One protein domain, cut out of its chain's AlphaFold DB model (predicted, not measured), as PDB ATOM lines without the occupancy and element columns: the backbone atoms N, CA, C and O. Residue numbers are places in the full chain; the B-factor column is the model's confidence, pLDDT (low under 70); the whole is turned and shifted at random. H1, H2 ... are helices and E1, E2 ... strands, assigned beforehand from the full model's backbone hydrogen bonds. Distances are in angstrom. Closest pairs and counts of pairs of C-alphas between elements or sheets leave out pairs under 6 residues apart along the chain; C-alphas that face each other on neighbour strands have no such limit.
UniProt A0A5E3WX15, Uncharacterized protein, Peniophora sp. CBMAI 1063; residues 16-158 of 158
ATOM      1  N   TRP A  16     199.732 123.006 213.557       61.88
ATOM      2  CA  TRP A  16     199.308 124.261 212.944       61.88
ATOM      3  C   TRP A  16     199.915 124.441 211.552       61.88
ATOM      4  O   TRP A  16     201.068 124.076 211.295       61.88
ATOM      5  N   ARG A  17     199.161 125.074 210.651       62.25
ATOM      6  CA  ARG A  17     199.658 125.496 209.335       62.25
ATOM      7  C   ARG A  17     199.296 126.950 209.061       62.25
ATOM      8  O   ARG A  17     198.153 127.341 209.261       62.25
ATOM      9  N   SER A  18     200.262 127.733 208.578       60.75
ATOM     10  CA  SER A  18     200.025 129.104 208.112       60.75
ATOM     11  C   SER A  18     199.245 129.113 206.799       60.75
ATOM     12  O   SER A  18     199.594 128.380 205.868       60.75
ATOM     13  N   VAL A  19     198.246 129.977 206.721       62.12
ATOM     14  CA  VAL A  19     197.235 130.078 205.666       62.12
ATOM     15  C   VAL A  19     196.835 131.547 205.470       62.12
ATOM     16  O   VAL A  19     197.241 132.406 206.254       62.12
ATOM     17  N   LYS A  20     196.090 131.860 204.405       58.19
ATOM     18  CA  LYS A  20     195.558 133.208 204.154       58.19
ATOM     19  C   LYS A  20     194.040 133.171 203.988       58.19
ATOM     20  O   LYS A  20     193.534 132.201 203.426       58.19
ATOM     21  N   ASN A  21     193.351 134.202 204.475       59.06
ATOM     22  CA  ASN A  21     191.922 134.414 204.221       59.06
ATOM     23  C   ASN A  21     191.702 135.196 202.906       59.06
ATOM     24  O   ASN A  21     192.658 135.568 202.216       59.06
ATOM     25  N   ASP A  22     190.438 135.487 202.605       52.25
ATOM     26  CA  ASP A  22     189.977 136.189 201.395       52.25
ATOM     27  C   ASP A  22     190.466 137.635 201.307       52.25
ATOM     28  O   ASP A  22     190.619 138.190 200.219       52.25
ATOM     29  N   HIS A  23     190.783 138.225 202.457       54.62
ATOM     30  CA  HIS A  23     191.326 139.574 202.577       54.62
ATOM     31  C   HIS A  23     192.862 139.608 202.482       54.62
ATOM     32  O   HIS A  23     193.464 140.680 202.453       54.62
ATOM     33  N   GLY A  24     193.512 138.443 202.358       60.06
ATOM     34  CA  GLY A  24     194.963 138.309 202.240       60.06
ATOM     35  C   GLY A  24     195.718 138.329 203.573       60.06
ATOM     36  O   GLY A  24     196.955 138.266 203.562       60.06
ATOM     37  N   ASP A  25     194.998 138.366 204.694       58.81
ATOM     38  CA  ASP A  25     195.557 138.343 206.041       58.81
ATOM     39  C   ASP A  25     196.163 136.978 206.357       58.81
ATOM     40  O   ASP A  25     195.729 135.941 205.851       58.81
ATOM     41  N   LEU A  26     197.194 136.968 207.203       56.91
ATOM     42  CA  LEU A  26     197.879 135.745 207.608       56.91
ATOM     43  C   LEU A  26     197.196 135.116 208.828       56.91
ATOM     44  O   LEU A  26     197.232 135.672 209.926       56.91
ATOM     45  N   TRP A  27     196.687 133.905 208.639       66.38
ATOM     46  CA  TRP A  27     196.028 133.096 209.661       66.38
ATOM     47  C   TRP A  27     196.749 131.755 209.846       66.38
ATOM     48  O   TRP A  27     197.616 131.371 209.056       66.38
ATOM     49  N   TYR A  28     196.403 131.028 210.902       61.31
ATOM     50  CA  TYR A  28     196.854 129.668 211.171       61.31
ATOM     51  C   TYR A  28     195.650 128.758 211.385       61.31
ATOM     52  O   TYR A  28     194.791 129.069 212.200       61.31
ATOM     53  N   ALA A  29     195.600 127.626 210.690       63.25
ATOM     54  CA  ALA A  29     194.593 126.595 210.923       63.25
ATOM     55  C   ALA A  29     195.151 125.525 211.873       63.25
ATOM     56  O   ALA A  29     196.296 125.083 211.702       63.25
ATOM     57  N   ILE A  30     194.348 125.105 212.855       60.69
ATOM     58  CA  ILE A  30     194.654 123.983 213.751       60.69
ATOM     59  C   ILE A  30     194.068 122.721 213.122       60.69
ATOM     60  O   ILE A  30     192.859 122.620 212.934       60.69
ATOM     61  N   LEU A  31     194.930 121.772 212.758       59.50
ATOM     62  CA  LEU A  31     194.519 120.599 211.992       59.50
ATOM     63  C   LEU A  31     194.211 119.420 212.923       59.50
ATOM     64  O   LEU A  31     195.112 118.903 213.591       59.50
ATOM     65  N   GLU A  32     192.962 118.948 212.909       55.09
ATOM     66  CA  GLU A  32     192.591 117.634 213.442       55.09
ATOM     67  C   GLU A  32     192.656 116.580 212.316       55.09
ATOM     68  O   GLU A  32     191.705 116.203 211.652       55.09
ATOM     69  N   HIS A  33     193.863 116.093 212.071       55.62
ATOM     70  CA  HIS A  33     194.120 114.705 211.687       55.62
ATOM     71  C   HIS A  33     193.686 114.026 210.382       55.62
ATOM     72  O   HIS A  33     193.977 112.832 210.281       55.62
ATOM     73  N   VAL A  34     193.192 114.673 209.317       51.88
ATOM     74  CA  VAL A  34     193.248 113.981 208.005       51.88
ATOM     75  C   VAL A  34     193.544 114.886 206.817       51.88
ATOM     76  O   VAL A  34     192.772 115.786 206.497       51.88
ATOM     77  N   ILE A  35     194.654 114.584 206.129       54.12
ATOM     78  CA  ILE A  35     194.939 115.079 204.783       54.12
ATOM     79  C   ILE A  35     194.544 113.985 203.791       54.12
ATOM     80  O   ILE A  35     195.155 112.915 203.783       54.12
ATOM     81  N   TYR A  36     193.544 114.240 202.952       55.00
ATOM     82  CA  TYR A  36     193.217 113.351 201.837       55.00
ATOM     83  C   TYR A  36     193.841 113.887 200.554       55.00
ATOM     84  O   TYR A  36     193.728 115.076 200.264       55.00
ATOM     85  N   GLU A  37     194.475 113.006 199.785       55.00
ATOM     86  CA  GLU A  37     194.904 113.282 198.415       55.00
ATOM     87  C   GLU A  37     193.839 112.733 197.460       55.00
ATOM     88  O   GLU A  37     193.602 111.524 197.396       55.00
ATOM     89  N   VAL A  38     193.156 113.635 196.760       57.09
ATOM     90  CA  VAL A  38     192.203 113.311 195.700       57.09
ATOM     91  C   VAL A  38     192.899 113.567 194.370       57.09
ATOM     92  O   VAL A  38     193.477 114.629 194.176       57.09
ATOM     93  N   GLU A  39     192.870 112.585 193.479       57.03
ATOM     94  CA  GLU A  39     193.349 112.729 192.104       57.03
ATOM     95  C   GLU A  39     192.184 113.294 191.275       57.03
ATOM     96  O   GLU A  39     191.147 112.629 191.144       57.03
ATOM     97  N   ASP A  40     192.323 114.534 190.806       59.09
ATOM     98  CA  ASP A  40     191.345 115.243 189.973       59.09
ATOM     99  C   ASP A  40     192.075 115.742 188.720       59.09
ATOM    100  O   ASP A  40     193.025 116.505 188.841       59.09
ATOM    101  N   ASP A  41     191.702 115.237 187.540       59.62
ATOM    102  CA  ASP A  41     192.291 115.602 186.237       59.62
ATOM    103  C   ASP A  41     193.839 115.733 186.210       59.62
ATOM    104  O   ASP A  41     194.382 116.740 185.770       59.62
ATOM    105  N   ASP A  42     194.549 114.683 186.656       61.12
ATOM    106  CA  ASP A  42     196.024 114.581 186.791       61.12
ATOM    107  C   ASP A  42     196.676 115.433 187.906       61.12
ATOM    108  O   ASP A  42     197.884 115.310 188.139       61.12
ATOM    109  N   ASP A  43     195.901 116.203 188.675       58.41
ATOM    110  CA  ASP A  43     196.392 116.960 189.828       58.41
ATOM    111  C   ASP A  43     196.112 116.256 191.165       58.41
ATOM    112  O   ASP A  43     195.041 115.697 191.427       58.41
ATOM    113  N   ILE A  44     197.108 116.299 192.061       61.00
ATOM    114  CA  ILE A  44     196.964 115.827 193.442       61.00
ATOM    115  C   ILE A  44     196.414 116.967 194.289       61.00
ATOM    116  O   ILE A  44     197.132 117.877 194.715       61.00
ATOM    117  N   VAL A  45     195.133 116.861 194.600       63.81
ATOM    118  CA  VAL A  45     194.410 117.822 195.410       63.81
ATOM    119  C   VAL A  45     194.420 117.369 196.868       63.81
ATOM    120  O   VAL A  45     193.847 116.344 197.234       63.81
ATOM    121  N   ARG A  46     195.081 118.145 197.729       63.59
ATOM    122  CA  ARG A  46     195.148 117.881 199.173       63.59
ATOM    123  C   ARG A  46     194.013 118.594 199.892       63.59
ATOM    124  O   ARG A  46     193.984 119.821 199.876       63.59
ATOM    125  N   LYS A  47     193.138 117.847 200.560       63.59
ATOM    126  CA  LYS A  47     192.106 118.362 201.476       63.59
ATOM    127  C   LYS A  47     192.524 118.164 202.916       63.59
ATOM    128  O   LYS A  47     193.184 117.173 203.199       63.59
ATOM    129  N   VAL A  48     192.128 119.061 203.806       63.66
ATOM    130  CA  VAL A  48     192.418 118.996 205.237       63.66
ATOM    131  C   VAL A  48     191.112 119.017 206.013       63.66
ATOM    132  O   VAL A  48     190.269 119.869 205.753       63.66
ATOM    133  N   PHE A  49     190.943 118.075 206.941       65.19
ATOM    134  CA  PHE A  49     189.857 118.130 207.915       65.19
ATOM    135  C   PHE A  49     190.149 119.217 208.949       65.19
ATOM    136  O   PHE A  49     191.181 119.170 209.629       65.19
ATOM    137  N   CYS A  50     189.246 120.184 209.055       64.44
ATOM    138  CA  CYS A  50     189.309 121.255 210.033       64.44
ATOM    139  C   CYS A  50     188.064 121.199 210.909       64.44
ATOM    140  O   CYS A  50     186.943 121.206 210.404       64.44
ATOM    141  N   VAL A  51     188.279 121.180 212.220       68.00
ATOM    142  CA  VAL A  51     187.232 121.485 213.196       68.00
ATOM    143  C   VAL A  51     187.309 122.977 213.480       68.00
ATOM    144  O   VAL A  51     188.409 123.518 213.636       68.00
ATOM    145  N   TYR A  52     186.161 123.647 213.488       74.56
ATOM    146  CA  TYR A  52     186.124 125.098 213.589       74.56
ATOM    147  C   TYR A  52     186.337 125.563 215.023       74.56
ATOM    148  O   TYR A  52     185.769 125.020 215.970       74.56
ATOM    149  N   TRP A  53     187.133 126.618 215.160       77.56
ATOM    150  CA  TRP A  53     187.265 127.380 216.393       77.56
ATOM    151  C   TRP A  53     186.882 128.819 216.095       77.56
ATOM    152  O   TRP A  53     187.270 129.366 215.061       77.56
ATOM    153  N   TRP A  54     186.122 129.423 216.994       80.75
ATOM    154  CA  TRP A  54     185.679 130.800 216.840       80.75
ATOM    155  C   TRP A  54     186.114 131.597 218.055       80.75
ATOM    156  O   TRP A  54     185.856 131.193 219.190       80.75
ATOM    157  N   SER A  55     186.788 132.717 217.816       80.69
ATOM    158  CA  SER A  55     186.949 133.749 218.837       80.69
ATOM    159  C   SER A  55     185.630 134.481 219.058       80.69
ATOM    160  O   SER A  55     184.815 134.584 218.137       80.69
ATOM    161  N   ARG A  56     185.436 135.072 220.243       85.25
ATOM    162  CA  ARG A  56     184.341 136.032 220.455       85.25
ATOM    163  C   ARG A  56     184.350 137.109 219.376       85.25
ATOM    164  O   ARG A  56     183.294 137.394 218.826       85.25
ATOM    165  N   ARG A  57     185.516 137.663 219.032       82.94
ATOM    166  CA  ARG A  57     185.632 138.679 217.978       82.94
ATOM    167  C   ARG A  57     185.043 138.212 216.644       82.94
ATOM    168  O   ARG A  57     184.221 138.922 216.084       82.94
ATOM    169  N   GLN A  58     185.386 137.011 216.179       81.19
ATOM    170  CA  GLN A  58     184.813 136.457 214.943       81.19
ATOM    171  C   GLN A  58     183.302 136.221 215.048       81.19
ATOM    172  O   GLN A  58     182.586 136.382 214.067       81.19
ATOM    173  N   LEU A  59     182.795 135.851 216.228       87.06
ATOM    174  CA  LEU A  59     181.351 135.717 216.448       87.06
ATOM    175  C   LEU A  59     180.633 137.070 216.387       87.06
ATOM    176  O   LEU A  59     179.525 137.143 215.865       87.06
ATOM    177  N   ILE A  60     181.262 138.139 216.886       89.25
ATOM    178  CA  ILE A  60     180.752 139.507 216.741       89.25
ATOM    179  C   ILE A  60     180.785 139.944 215.271       89.25
ATOM    180  O   ILE A  60     179.777 140.443 214.786       89.25
ATOM    181  N   GLU A  61     181.883 139.692 214.551       86.19
ATOM    182  CA  GLU A  61     181.998 139.983 213.110       86.19
ATOM    183  C   GLU A  61     180.884 139.268 212.313       86.19
ATOM    184  O   GLU A  61     180.164 139.907 211.552       86.19
ATOM    185  N   ALA A  62     180.622 137.982 212.583       84.94
ATOM    186  CA  ALA A  62     179.530 137.238 211.941       84.94
ATOM    187  C   ALA A  62     178.127 137.811 212.243       84.94
ATOM    188  O   ALA A  62     177.227 137.740 211.401       84.94
ATOM    189  N   ILE A  63     177.913 138.383 213.437       90.44
ATOM    190  CA  ILE A  63     176.671 139.105 213.766       90.44
ATOM    191  C   ILE A  63     176.567 140.392 212.942       90.44
ATOM    192  O   ILE A  63     175.499 140.686 212.404       90.44
ATOM    193  N   GLU A  64     177.652 141.162 212.856       89.75
ATOM    194  CA  GLU A  64     177.705 142.420 212.103       89.75
ATOM    195  C   GLU A  64     177.469 142.200 210.602       89.75
ATOM    196  O   GLU A  64     176.765 142.993 209.971       89.75
ATOM    197  N   ASP A  65     177.966 141.083 210.066       85.50
ATOM    198  CA  ASP A  65     177.782 140.665 208.674       85.50
ATOM    199  C   ASP A  65     176.400 140.031 208.400       85.50
ATOM    200  O   ASP A  65     176.032 139.800 207.246       85.50
ATOM    201  N   GLY A  66     175.585 139.802 209.437       86.00
ATOM    202  CA  GLY A  66     174.227 139.268 209.306       86.00
ATOM    203  C   GLY A  66     174.159 137.765 209.022       86.00
ATOM    204  O   GLY A  66     173.135 137.279 208.543       86.00
ATOM    205  N   GLU A  67     175.221 137.020 209.331       84.31
ATOM    206  CA  GLU A  67     175.308 135.566 209.123       84.31
ATOM    207  C   GLU A  67     174.656 134.755 210.262       84.31
ATOM    208  O   GLU A  67     174.492 133.533 210.169       84.31
ATOM    209  N   VAL A  68     174.257 135.437 211.338       89.19
ATOM    210  CA  VAL A  68     173.667 134.848 212.544       89.19
ATOM    211  C   VAL A  68     172.167 135.124 212.582       89.19
ATOM    212  O   VAL A  68     171.732 136.275 212.577       89.19
ATOM    213  N   ASN A  69     171.356 134.068 212.669       91.94
ATOM    214  CA  ASN A  69     169.897 134.178 212.717       91.94
ATOM    215  C   ASN A  69     169.362 134.515 214.125       91.94
ATOM    216  O   ASN A  69     168.305 135.134 214.257       91.94
ATOM    217  N   ASN A  70     170.116 134.188 215.179       93.00
ATOM    218  CA  ASN A  70     169.785 134.456 216.584       93.00
ATOM    219  C   ASN A  70     170.758 135.444 217.283       93.00
ATOM    220  O   ASN A  70     171.242 135.160 218.385       93.00
ATOM    221  N   PRO A  71     171.038 136.632 216.705       93.56
ATOM    222  CA  PRO A  71     172.127 137.501 217.158       93.56
ATOM    223  C   PRO A  71     171.930 138.018 218.588       93.56
ATOM    224  O   PRO A  71     172.891 138.120 219.341       93.56
ATOM    225  N   GLU A  72     170.692 138.294 219.005       93.56
ATOM    226  CA  GLU A  72     170.396 138.767 220.366       93.56
ATOM    227  C   GLU A  72     170.742 137.722 221.438       93.56
ATOM    228  O   GLU A  72     171.268 138.062 222.499       93.56
ATOM    229  N   VAL A  73     170.477 136.442 221.148       92.56
ATOM    230  CA  VAL A  73     170.787 135.325 222.052       92.56
ATOM    231  C   VAL A  73     172.296 135.169 222.169       92.56
ATOM    232  O   VAL A  73     172.823 135.144 223.282       92.56
ATOM    233  N   LEU A  74     172.992 135.139 221.029       91.75
ATOM    234  CA  LEU A  74     174.443 135.004 220.997       91.75
ATOM    235  C   LEU A  74     175.129 136.180 221.709       91.75
ATOM    236  O   LEU A  74     175.983 135.961 222.564       91.75
ATOM    237  N   LEU A  75     174.710 137.425 221.453       93.00
ATOM    238  CA  LEU A  75     175.243 138.609 222.140       93.00
ATOM    239  C   LEU A  75     175.064 138.535 223.660       93.00
ATOM    240  O   LEU A  75     175.977 138.898 224.400       93.00
ATOM    241  N   SER A  76     173.917 138.038 224.134       91.94
ATOM    242  CA  SER A  76     173.687 137.849 225.569       91.94
ATOM    243  C   SER A  76     174.616 136.795 226.173       91.94
ATOM    244  O   SER A  76     175.034 136.957 227.317       91.94
ATOM    245  N   GLN A  77     174.934 135.725 225.440       90.06
ATOM    246  CA  GLN A  77     175.861 134.681 225.894       90.06
ATOM    247  C   GLN A  77     177.323 135.157 225.888       90.06
ATOM    248  O   GLN A  77     178.115 134.725 226.719       90.06
ATOM    249  N   LEU A  78     177.674 136.075 224.981       89.31
ATOM    250  CA  LEU A  78     179.020 136.641 224.831       89.31
ATOM    251  C   LEU A  78     179.294 137.861 225.730       89.31
ATOM    252  O   LEU A  78     180.387 138.432 225.658       89.31
ATOM    253  N   ALA A  79     178.324 138.310 226.533       88.25
ATOM    254  CA  ALA A  79     178.394 139.590 227.244       88.25
ATOM    255  C   ALA A  79     179.596 139.696 228.202       88.25
ATOM    256  O   ALA A  79     180.237 140.744 228.253       88.25
ATOM    257  N   ASP A  80     179.932 138.600 228.886       84.12
ATOM    258  CA  ASP A  80     181.000 138.532 229.895       84.12
ATOM    259  C   ASP A  80     182.243 137.762 229.402       84.12
ATOM    260  O   ASP A  80     183.074 137.314 230.192       84.12
ATOM    261  N   ILE A  81     182.360 137.585 228.086       83.06
ATOM    262  CA  ILE A  81     183.445 136.854 227.425       83.06
ATOM    263  C   ILE A  81     184.442 137.872 226.852       83.06
ATOM    264  O   ILE A  81     184.042 138.895 226.298       83.06
ATOM    265  N   GLU A  82     185.743 137.617 226.987       79.75
ATOM    266  CA  GLU A  82     186.790 138.457 226.385       79.75
ATOM    267  C   GLU A  82     186.875 138.225 224.860       79.75
ATOM    268  O   GLU A  82     186.625 137.123 224.374       79.75
ATOM    269  N   ASP A  83     187.213 139.260 224.077       76.31
ATOM    270  CA  ASP A  83     187.228 139.213 222.595       76.31
ATOM    271  C   ASP A  83     188.122 138.124 221.996       76.31
ATOM    272  O   ASP A  83     187.887 137.622 220.896       76.31
ATOM    273  N   ASP A  84     189.160 137.770 222.732       70.81
ATOM    274  CA  ASP A  84     190.210 136.836 222.365       70.81
ATOM    275  C   ASP A  84     189.984 135.426 222.920       70.81
ATOM    276  O   ASP A  84     190.858 134.569 222.761       70.81
ATOM    277  N   TRP A  85     188.831 135.165 223.544       78.56
ATOM    278  CA  TRP A  85     188.436 133.837 223.993       78.56
ATOM    279  C   TRP A  85     187.951 133.003 222.799       78.56
ATOM    280  O   TRP A  85     187.079 133.431 222.044       78.56
ATOM    281  N   TRP A  86     188.530 131.809 222.641       79.50
ATOM    282  CA  TRP A  86     188.209 130.825 221.607       79.50
ATOM    283  C   TRP A  86     187.347 129.678 222.129       79.50
ATOM    284  O   TRP A  86     187.627 129.100 223.179       79.50
ATOM    285  N   VAL A  87     186.349 129.294 221.339       80.00
ATOM    286  CA  VAL A  87     185.436 128.185 221.634       80.00
ATOM    287  C   VAL A  87     185.416 127.177 220.487       80.00
ATOM    288  O   VAL A  87     185.520 127.541 219.313       80.00
ATOM    289  N   LEU A  88     185.315 125.891 220.834       79.56
ATOM    290  CA  LEU A  88     185.258 124.798 219.862       79.56
ATOM    291  C   LEU A  88     183.852 124.688 219.273       79.56
ATOM    292  O   LEU A  88     182.903 124.462 220.024       79.56
ATOM    293  N   ALA A  89     183.723 124.752 217.949       82.62
ATOM    294  CA  ALA A  89     182.469 124.480 217.259       82.62
ATOM    295  C   ALA A  89     182.268 122.965 217.079       82.62
ATOM    296  O   ALA A  89     182.701 122.363 216.098       82.62
ATOM    297  N   VAL A  90     181.641 122.321 218.061       75.94
ATOM    298  CA  VAL A  90     181.647 120.850 218.215       75.94
ATOM    299  C   VAL A  90     180.955 120.076 217.104       75.94
ATOM    300  O   VAL A  90     181.263 118.907 216.886       75.94
ATOM    301  N   ASN A  91     180.016 120.707 216.413       77.44
ATOM    302  CA  ASN A  91     179.253 120.101 215.331       77.44
ATOM    303  C   ASN A  91     179.589 120.710 213.963       77.44
ATOM    304  O   ASN A  91     178.927 120.393 212.976       77.44
ATOM    305  N   HIS A  92     180.612 121.566 213.895       75.88
ATOM    306  CA  HIS A  92     181.005 122.239 212.670       75.88
ATOM    307  C   HIS A  92     182.438 121.855 212.303       75.88
ATOM    308  O   HIS A  92     183.410 122.273 212.937       75.88
ATOM    309  N   ALA A  93     182.558 121.018 211.277       71.88
ATOM    310  CA  ALA A  93     183.823 120.587 210.705       71.88
ATOM    311  C   ALA A  93     183.685 120.464 209.186       71.88
ATOM    312  O   ALA A  93     182.630 120.065 208.692       71.88
ATOM    313  N   ASP A  94     184.751 120.782 208.455       65.56
ATOM    314  CA  ASP A  94     184.748 120.758 206.991       65.56
ATOM    315  C   ASP A  94     186.088 120.265 206.425       65.56
ATOM    316  O   ASP A  94     187.129 120.263 207.091       65.56
ATOM    317  N   TYR A  95     186.053 119.822 205.171       66.75
ATOM    318  CA  TYR A  95     187.212 119.465 204.369       66.75
ATOM    319  C   TYR A  95     187.606 120.622 203.458       66.75
ATOM    320  O   TYR A  95     187.177 120.695 202.303       66.75
ATOM    321  N   ILE A  96     188.509 121.471 203.935       65.06
ATOM    322  CA  ILE A  96     189.027 122.581 203.138       65.06
ATOM    323  C   ILE A  96     190.133 122.109 202.195       65.06
ATOM    324  O   ILE A  96     190.960 121.251 202.533       65.06
ATOM    325  N   LEU A  97     190.177 122.664 200.988       67.00
ATOM    326  CA  LEU A  97     191.317 122.470 200.103       67.00
ATOM    327  C   LEU A  97     192.546 123.125 200.737       67.00
ATOM    328  O   LEU A  97     192.516 124.272 201.147       67.00
ATOM    329  N   SER A  98     193.659 122.399 200.818       58.44
ATOM    330  CA  SER A  98     194.868 122.853 201.526       58.44
ATOM    331  C   SER A  98     195.547 124.081 200.904       58.44
ATOM    332  O   SER A  98     196.528 124.584 201.457       58.44
ATOM    333  N   GLN A  99     195.074 124.486 199.725       60.31
ATOM    334  CA  GLN A  99     195.496 125.661 198.970       60.31
ATOM    335  C   GLN A  99     194.402 126.739 198.919       60.31
ATOM    336  O   GLN A  99     194.695 127.848 198.484       60.31
ATOM    337  N   GLU A 100     193.178 126.424 199.349       57.12
ATOM    338  CA  GLU A 100     192.061 127.361 199.348       57.12
ATOM    339  C   GLU A 100     191.756 127.871 200.754       57.12
ATOM    340  O   GLU A 100     192.310 127.427 201.763       57.12
ATOM    341  N   GLN A 101     190.912 128.890 200.731       57.59
ATOM    342  CA  GLN A 101     190.540 129.822 201.773       57.59
ATOM    343  C   GLN A 101     190.272 129.142 203.109       57.59
ATOM    344  O   GLN A 101     189.652 128.081 203.209       57.59
ATOM    345  N   VAL A 102     190.753 129.790 204.161       57.28
ATOM    346  CA  VAL A 102     190.529 129.332 205.519       57.28
ATOM    347  C   VAL A 102     189.371 130.101 206.112       57.28
ATOM    348  O   VAL A 102     189.469 131.298 206.353       57.28
ATOM    349  N   ILE A 103     188.287 129.365 206.342       55.66
ATOM    350  CA  ILE A 103     187.043 129.870 206.926       55.66
ATOM    351  C   ILE A 103     187.201 130.030 208.456       55.66
ATOM    352  O   ILE A 103     186.495 130.804 209.086       55.66
ATOM    353  N   THR A 104     188.176 129.342 209.067       60.06
ATOM    354  CA  THR A 104     188.504 129.427 210.502       60.06
ATOM    355  C   THR A 104     190.004 129.302 210.737       60.06
ATOM    356  O   THR A 104     190.650 128.329 210.344       60.06
ATOM    357  N   GLY A 105     190.590 130.293 211.392       63.50
ATOM    358  CA  GLY A 105     191.980 130.239 211.813       63.50
ATOM    359  C   GLY A 105     192.216 131.165 212.986       63.50
ATOM    360  O   GLY A 105     191.304 131.859 213.403       63.50
ATOM    361  N   VAL A 106     193.458 131.222 213.457       67.00
ATOM    362  CA  VAL A 106     193.940 132.158 214.485       67.00
ATOM    363  C   VAL A 106     195.050 133.036 213.892       67.00
ATOM    364  O   VAL A 106     195.889 132.549 213.131       67.00
ATOM    365  N   THR A 107     195.094 134.331 214.186       69.94
ATOM    366  CA  THR A 107     196.174 135.221 213.728       69.94
ATOM    367  C   THR A 107     197.470 134.969 214.499       69.94
ATOM    368  O   THR A 107     197.493 134.410 215.596       69.94
ATOM    369  N   GLN A 108     198.598 135.416 213.942       68.69
ATOM    370  CA  GLN A 108     199.914 135.259 214.572       68.69
ATOM    371  C   GLN A 108     200.030 135.990 215.927       68.69
ATOM    372  O   GLN A 108     200.787 135.559 216.797       68.69
ATOM    373  N   GLU A 109     199.303 137.096 216.093       69.38
ATOM    374  CA  GLU A 109     199.219 137.864 217.337       69.38
ATOM    375  C   GLU A 109     198.398 137.117 218.393       69.38
ATOM    376  O   GLU A 109     198.887 136.900 219.503       69.38
ATOM    377  N   GLU A 110     197.222 136.609 218.016       68.44
ATOM    378  CA  GLU A 110     196.381 135.770 218.878       68.44
ATOM    379  C   GLU A 110     197.134 134.517 219.334       68.44
ATOM    380  O   GLU A 110     197.127 134.196 220.523       68.44
ATOM    381  N   MET A 111     197.907 133.880 218.444       66.81
ATOM    382  CA  MET A 111     198.765 132.752 218.823       66.81
ATOM    383  C   MET A 111     199.807 133.120 219.885       66.81
ATOM    384  O   MET A 111     200.055 132.358 220.818       66.81
ATOM    385  N   ARG A 112     200.461 134.275 219.727       66.25
ATOM    386  CA  ARG A 112     201.563 134.712 220.601       66.25
ATOM    387  C   ARG A 112     201.089 135.273 221.931       66.25
ATOM    388  O   ARG A 112     201.878 135.312 222.870       66.25
ATOM    389  N   SER A 113     199.826 135.674 222.022       65.81
ATOM    390  CA  SER A 113     199.231 136.198 223.251       65.81
ATOM    391  C   SER A 113     199.150 135.163 224.387       65.81
ATOM    392  O   SER A 113     198.905 135.531 225.531       65.81
ATOM    393  N   GLY A 114     199.359 133.869 224.094       54.94
ATOM    394  CA  GLY A 114     199.194 132.773 225.057       54.94
ATOM    395  C   GLY A 114     197.732 132.376 225.292       54.94
ATOM    396  O   GLY A 114     197.466 131.429 226.025       54.94
ATOM    397  N   ARG A 115     196.790 133.057 224.629       56.72
ATOM    398  CA  ARG A 115     195.338 132.930 224.830       56.72
ATOM    399  C   ARG A 115     194.696 131.792 224.037       56.72
ATOM    400  O   ARG A 115     193.572 131.407 224.329       56.72
ATOM    401  N   LEU A 116     195.450 131.157 223.133       55.41
ATOM    402  CA  LEU A 116     195.106 129.827 222.604       55.41
ATOM    403  C   LEU A 116     195.172 128.731 223.676       55.41
ATOM    404  O   LEU A 116     194.647 127.646 223.470       55.41
ATOM    405  N   GLY A 117     195.835 128.985 224.811       44.06
ATOM    406  CA  GLY A 117     195.819 128.076 225.958       44.06
ATOM    407  C   GLY A 117     194.464 128.021 226.673       44.06
ATOM    408  O   GLY A 117     194.205 127.057 227.385       44.06
ATOM    409  N   SER A 118     193.595 129.010 226.446       49.72
ATOM    410  CA  SER A 118     192.208 129.080 226.926       49.72
ATOM    411  C   SER A 118     191.252 128.414 225.929       49.72
ATOM    412  O   SER A 118     190.205 128.954 225.580       49.72
ATOM    413  N   PHE A 119     191.615 127.216 225.459       57.44
ATOM    414  CA  PHE A 119     190.618 126.261 224.986       57.44
ATOM    415  C   PHE A 119     189.757 125.917 226.187       57.44
ATOM    416  O   PHE A 119     190.101 124.998 226.927       57.44
ATOM    417  N   GLU A 120     188.722 126.708 226.447       58.62
ATOM    418  CA  GLU A 120     187.942 126.503 227.654       58.62
ATOM    419  C   GLU A 120     187.236 125.155 227.541       58.62
ATOM    420  O   GLU A 120     186.323 125.003 226.727       58.62
ATOM    421  N   PRO A 121     187.670 124.137 228.312       58.38
ATOM    422  CA  PRO A 121     187.180 122.772 228.157       58.38
ATOM    423  C   PRO A 121     185.716 122.642 228.584       58.38
ATOM    424  O   PRO A 121     185.119 121.568 228.435       58.38
ATOM    425  N   ASP A 122     185.182 123.721 229.150       70.25
ATOM    426  CA  ASP A 122     183.861 123.805 229.715       70.25
ATOM    427  C   ASP A 122     182.863 124.497 228.798       70.25
ATOM    428  O   ASP A 122     181.686 124.378 229.101       70.25
ATOM    429  N   TYR A 123     183.269 125.136 227.690       78.81
ATOM    430  CA  TYR A 123     182.338 125.784 226.760       78.81
ATOM    431  C   TYR A 123     182.568 125.383 225.303       78.81
ATOM    432  O   TYR A 123     183.690 125.294 224.809       78.81
ATOM    433  N   PHE A 124     181.462 125.167 224.603       83.38
ATOM    434  CA  PHE A 124     181.409 124.684 223.236       83.38
ATOM    435  C   PHE A 124     180.408 125.509 222.444       83.38
ATOM    436  O   PHE A 124     179.352 125.873 222.951       83.38
ATOM    437  N   LEU A 125     180.726 125.778 221.187       87.56
ATOM    438  CA  LEU A 125     179.828 126.442 220.262       87.56
ATOM    439  C   LEU A 125     179.065 125.387 219.458       87.56
ATOM    440  O   LEU A 125     179.657 124.524 218.812       87.56
ATOM    441  N   MET A 126     177.745 125.454 219.501       87.25
ATOM    442  CA  MET A 126     176.861 124.699 218.628       87.25
ATOM    443  C   MET A 126     176.439 125.610 217.477       87.25
ATOM    444  O   MET A 126     175.973 126.722 217.722       87.25
ATOM    445  N   ILE A 127     176.619 125.148 216.241       88.00
ATOM    446  CA  ILE A 127     176.252 125.879 215.025       88.00
ATOM    447  C   ILE A 127     175.227 125.049 214.257       88.00
ATOM    448  O   ILE A 127     175.566 124.004 213.702       88.00
ATOM    449  N   GLU A 128     173.977 125.483 214.222       87.44
ATOM    450  CA  GLU A 128     172.883 124.753 213.583       87.44
ATOM    451  C   GLU A 128     172.422 125.483 212.324       87.44
ATOM    452  O   GLU A 128     172.211 126.693 212.330       87.44
ATOM    453  N   ASP A 129     172.256 124.750 211.225       87.12
ATOM    454  CA  ASP A 129     171.646 125.311 210.023       87.12
ATOM    455  C   ASP A 129     170.153 125.559 210.287       87.12
ATOM    456  O   ASP A 129     169.437 124.672 210.767       87.12
ATOM    457  N   VAL A 130     169.660 126.753 209.943       87.00
ATOM    458  CA  VAL A 130     168.235 127.069 210.102       87.00
ATOM    459  C   VAL A 130     167.409 126.114 209.219       87.00
ATOM    460  O   VAL A 130     167.766 125.894 208.055       87.00
ATOM    461  N   PRO A 131     166.300 125.525 209.716       88.06
ATOM    462  CA  PRO A 131     165.515 124.569 208.943       88.06
ATOM    463  C   PRO A 131     165.076 125.109 207.576       88.06
ATOM    464  O   PRO A 131     164.449 126.162 207.478       88.06
ATOM    465  N   GLY A 132     165.362 124.347 206.517       85.19
ATOM    466  CA  GLY A 132     164.993 124.699 205.142       85.19
ATOM    467  C   GLY A 132     166.007 125.572 204.397       85.19
ATOM    468  O   GLY A 132     165.728 125.970 203.267       85.19
ATOM    469  N   THR A 133     167.168 125.849 204.992       84.75
ATOM    470  CA  THR A 133     168.288 126.502 204.304       84.75
ATOM    471  C   THR A 133     168.942 125.597 203.262       84.75
ATOM    472  O   THR A 133     168.931 124.368 203.375       84.75
ATOM    473  N   ASP A 134     169.502 126.210 202.217       80.12
ATOM    474  CA  ASP A 134     170.298 125.491 201.227       80.12
ATOM    475  C   ASP A 134     171.679 125.186 201.810       80.12
ATOM    476  O   ASP A 134     172.485 126.084 202.029       80.12
ATOM    477  N   VAL A 135     171.972 123.905 202.037       75.81
ATOM    478  CA  VAL A 135     173.286 123.452 202.522       75.81
ATOM    479  C   VAL A 135     174.427 123.780 201.553       75.81
ATOM    480  O   VAL A 135     175.586 123.801 201.966       75.81
ATOM    481  N   GLY A 136     174.117 124.025 200.275       73.50
ATOM    482  CA  GLY A 136     175.072 124.460 199.259       73.50
ATOM    483  C   GLY A 136     175.389 125.954 199.294       73.50
ATOM    484  O   GLY A 136     176.355 126.367 198.655       73.50
ATOM    485  N   ASP A 137     174.619 126.755 200.035       73.69
ATOM    486  CA  ASP A 137     174.894 128.174 200.222       73.69
ATOM    487  C   ASP A 137     175.935 128.360 201.349       73.69
ATOM    488  O   ASP A 137     175.693 127.975 202.505       73.69
ATOM    489  N   PRO A 138     177.128 128.907 201.043       65.62
ATOM    490  CA  PRO A 138     178.147 129.170 202.055       65.62
ATOM    491  C   PRO A 138     177.701 130.230 203.076       65.62
ATOM    492  O   PRO A 138     178.115 130.145 204.235       65.62
ATOM    493  N   GLN A 139     176.816 131.151 202.675       70.88
ATOM    494  CA  GLN A 139     176.280 132.251 203.488       70.88
ATOM    495  C   GLN A 139     174.905 131.939 204.089       70.88
ATOM    496  O   GLN A 139     174.186 132.837 204.532       70.88
ATOM    497  N   ARG A 140     174.510 130.662 204.110       82.62
ATOM    498  CA  ARG A 140     173.223 130.270 204.679       82.62
ATOM    499  C   ARG A 140     173.107 130.680 206.155       82.62
ATOM    500  O   ARG A 140     174.091 130.576 206.893       82.62
ATOM    501  N   PRO A 141     171.905 131.076 206.604       81.81
ATOM    502  CA  PRO A 141     171.692 131.496 207.978       81.81
ATOM    503  C   PRO A 141     171.848 130.323 208.947       81.81
ATOM    504  O   PRO A 141     171.383 129.206 208.688       81.81
ATOM    505  N   ARG A 142     172.487 130.605 210.083       87.50
ATOM    506  CA  ARG A 142     172.778 129.635 211.140       87.50
ATOM    507  C   ARG A 142     172.368 130.179 212.504       87.50
ATOM    508  O   ARG A 142     172.460 131.382 212.752       87.50
ATOM    509  N   ASP A 143     171.949 129.278 213.381       90.25
ATOM    510  CA  ASP A 143     171.772 129.547 214.801       90.25
ATOM    511  C   ASP A 143     173.045 129.149 215.553       90.25
ATOM    512  O   ASP A 143     173.597 128.065 215.359       90.25
ATOM    513  N   PHE A 144     173.514 130.040 216.419       90.88
ATOM    514  CA  PHE A 144     174.718 129.852 217.218       90.88
ATOM    515  C   PHE A 144     174.335 129.785 218.691       90.88
ATOM    516  O   PHE A 144     173.673 130.686 219.203       90.88
ATOM    517  N   ASN A 145     174.764 128.736 219.385       89.31
ATOM    518  CA  ASN A 145     174.493 128.556 220.806       89.31
ATOM    519  C   ASN A 145     175.776 128.185 221.539       89.31
ATOM    520  O   ASN A 145     176.385 127.153 221.256       89.31
ATOM    521  N   LEU A 146     176.176 129.005 222.506       88.94
ATOM    522  CA  LEU A 146     177.253 128.656 223.418       88.94
ATOM    523  C   LEU A 146     176.703 127.762 224.535       88.94
ATOM    524  O   LEU A 146     175.751 128.130 225.222       88.94
ATOM    525  N   LEU A 147     177.301 126.588 224.704       85.94
ATOM    526  CA  LEU A 147     176.889 125.565 225.657       85.94
ATOM    527  C   LEU A 147     178.032 125.249 226.609       85.94
ATOM    528  O   LEU A 147     179.165 125.039 226.177       85.94
ATOM    529  N   SER A 148     177.732 125.118 227.894       85.56
ATOM    530  CA  SER A 148     178.650 124.479 228.827       85.56
ATOM    531  C   SER A 148     178.835 122.991 228.497       85.56
ATOM    532  O   SER A 148     178.011 122.366 227.828       85.56
ATOM    533  N   ARG A 149     179.874 122.352 229.038       78.62
ATOM    534  CA  ARG A 149     180.124 120.910 228.886       78.62
ATOM    535  C   ARG A 149     178.953 120.049 229.355       78.62
ATOM    536  O   ARG A 149     178.678 119.002 228.771       78.62
ATOM    537  N   SER A 150     178.291 120.470 230.427       78.94
ATOM    538  CA  SER A 150     177.075 119.841 230.947       78.94
ATOM    539  C   SER A 150     175.921 119.945 229.956       78.94
ATOM    540  O   SER A 150     175.331 118.922 229.621       78.94
ATOM    541  N   GLU A 151     175.650 121.147 229.447       85.38
ATOM    542  CA  GLU A 151     174.572 121.390 228.481       85.38
ATOM    543  C   GLU A 151     174.825 120.657 227.165       85.38
ATOM    544  O   GLU A 151     173.912 120.044 226.623       85.38
ATOM    545  N   LEU A 152     176.077 120.625 226.696       80.00
ATOM    546  CA  LEU A 152     176.461 119.850 225.520       80.00
ATOM    547  C   LEU A 152     176.205 118.354 225.720       80.00
ATOM    548  O   LEU A 152     175.679 117.687 224.831       80.00
ATOM    549  N   ARG A 153     176.595 117.802 226.873       77.62
ATOM    550  CA  ARG A 153     176.373 116.381 227.167       77.62
ATOM    551  C   ARG A 153     174.884 116.051 227.162       77.62
ATOM    552  O   ARG A 153     174.503 115.010 226.634       77.62
ATOM    553  N   ASP A 154     174.075 116.915 227.761       81.00
ATOM    554  CA  ASP A 154     172.634 116.722 227.830       81.00
ATOM    555  C   ASP A 154     172.017 116.835 226.421       81.00
ATOM    556  O   ASP A 154     171.243 115.966 226.031       81.00
ATOM    557  N   TRP A 155     172.465 117.792 225.600       79.38
ATOM    558  CA  TRP A 155     172.067 117.925 224.193       79.38
ATOM    559  C   TRP A 155     172.406 116.682 223.356       79.38
ATOM    560  O   TRP A 155     171.546 116.159 222.653       79.38
ATOM    561  N   LEU A 156     173.625 116.142 223.479       73.75
ATOM    562  CA  LEU A 156     174.066 114.937 222.755       73.75
ATOM    563  C   LEU A 156     173.314 113.660 223.162       73.75
ATOM    564  O   LEU A 156     173.452 112.628 222.505       73.75
ATOM    565  N   SER A 157     172.583 113.697 224.277       73.62
ATOM    566  CA  SER A 157     171.810 112.560 224.780       73.62
ATOM    567  C   SER A 157     170.355 112.528 224.297       73.62
ATOM    568  O   SER A 157     169.652 111.556 224.588       73.62
ATOM    569  N   THR A 158     169.927 113.568 223.578       63.97
ATOM    570  CA  THR A 158     168.586 113.725 222.990       63.97
ATOM    571  C   THR A 158     168.493 113.084 221.610       63.97
ATOM    572  O   THR A 158     167.419 112.508 221.318       63.97
TER     573      THR A 158
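What this domain is: This is residues 16 to 158 of the 158 residues of an uncharacterized protein of Peniophora sp. CBMAI 1063 (UniProt A0A5E3WX15). A strongly twisted sheet of five strands, E3, E4, E5, E6 and E7, bends sharply along E4 and E5, and the hairpin of E3 and E4 reaches to one end of the longest axis. H2 packs on E7 and H4 on E6 towards the other end, H1 only grazes the sheet, and the small hairpin of E1 and E2 packs by E2 on E4, with H3 beside E2. The printed part has 143 residues, with four named helices and seven named strands in the order E1 E2 E3 E4 H1 H2 E5 H3 E6 E7 H4, class mixed, helices and strands. The five-stranded sheet, order E3 E4 E5 E6 E7, is mixed; E1 and E2 are antiparallel. The whole is compact, with a radius of gyration of the C-alphas of 16.0 A and spans of 50 by 40 by 31 A.

Where its parts are: E3 is residues 35 to 40. E4, residues 43 to 55, is 34.8 A long, from C-alpha 43 at (196.392, 116.960, 189.828), and bends by 55 degrees at residue 51. E5, residues 86 to 97, 23.3 A, bends by 94 degrees at residue 91. E6 is residues 123 to 129, 19.9 A, and E7 residues 142 to 148, 19.3 A. E1 is residues 16 to 20, beginning at (199.308, 124.261, 212.944), and E2 residues 26 to 31. H1 is residues 56 to 64, 12.4 A; H2 71 to 77; H3 108 to 112; and H4 149 to 155, ending at (172.067, 117.925, 224.193).

How they stand to each other: E4 and E5 are antiparallel, with N 50 and O 94 at 2.9 A, within hydrogen-bond range. E5 and E6 are parallel, with N 125 and O 88 at 2.8 A. The hairpins E3 and E4, with N 38 and O 45 at 2.8 A, and E6 and E7, with N 126 and O 145 at 2.8 A, hold the edge strands E3 and E7. E5, H3 and E6 form a strand-helix-strand unit, two parallel neighbour strands with a helix between them in the chain; its crossover is left-handed. H2 is on the sheet, closest at the C-alphas of Leu 74 and Phe 144, 6.4 A. H4 stands up from it at 45 degrees, height 7.8 A, only just over E6 alone, with 2 C-alphas on E7. H1 and H2 are close but not clearly touching, with the C-alphas of Ile 63 and Pro 71 closest at 5.9 A. The closest C-alphas of E2 and E4, Leu 31 and Cys 50, are 5.6 A apart. In the hairpin E1 and E2, N 19 and O 27 are at 2.8 A. H3 is not on the five-stranded sheet; its Gln 108 is closest to Trp 27 of E2, C-alphas 6.6 A apart. In H1, H2, H3 and H4 every O i to N i+4 pair is within hydrogen-bond range.

The domain as a whole: The C-alphas farthest apart, of Asp 42 and Asp 80, are 51.5 A apart. The printed part has no cut. The link E6 to E7, residues 130 to 141, is long. Mean pLDDT of the printed part is 72.8; 66 residues are under 70, namely residues 16 to 51, 94 to 121, 138 and 158.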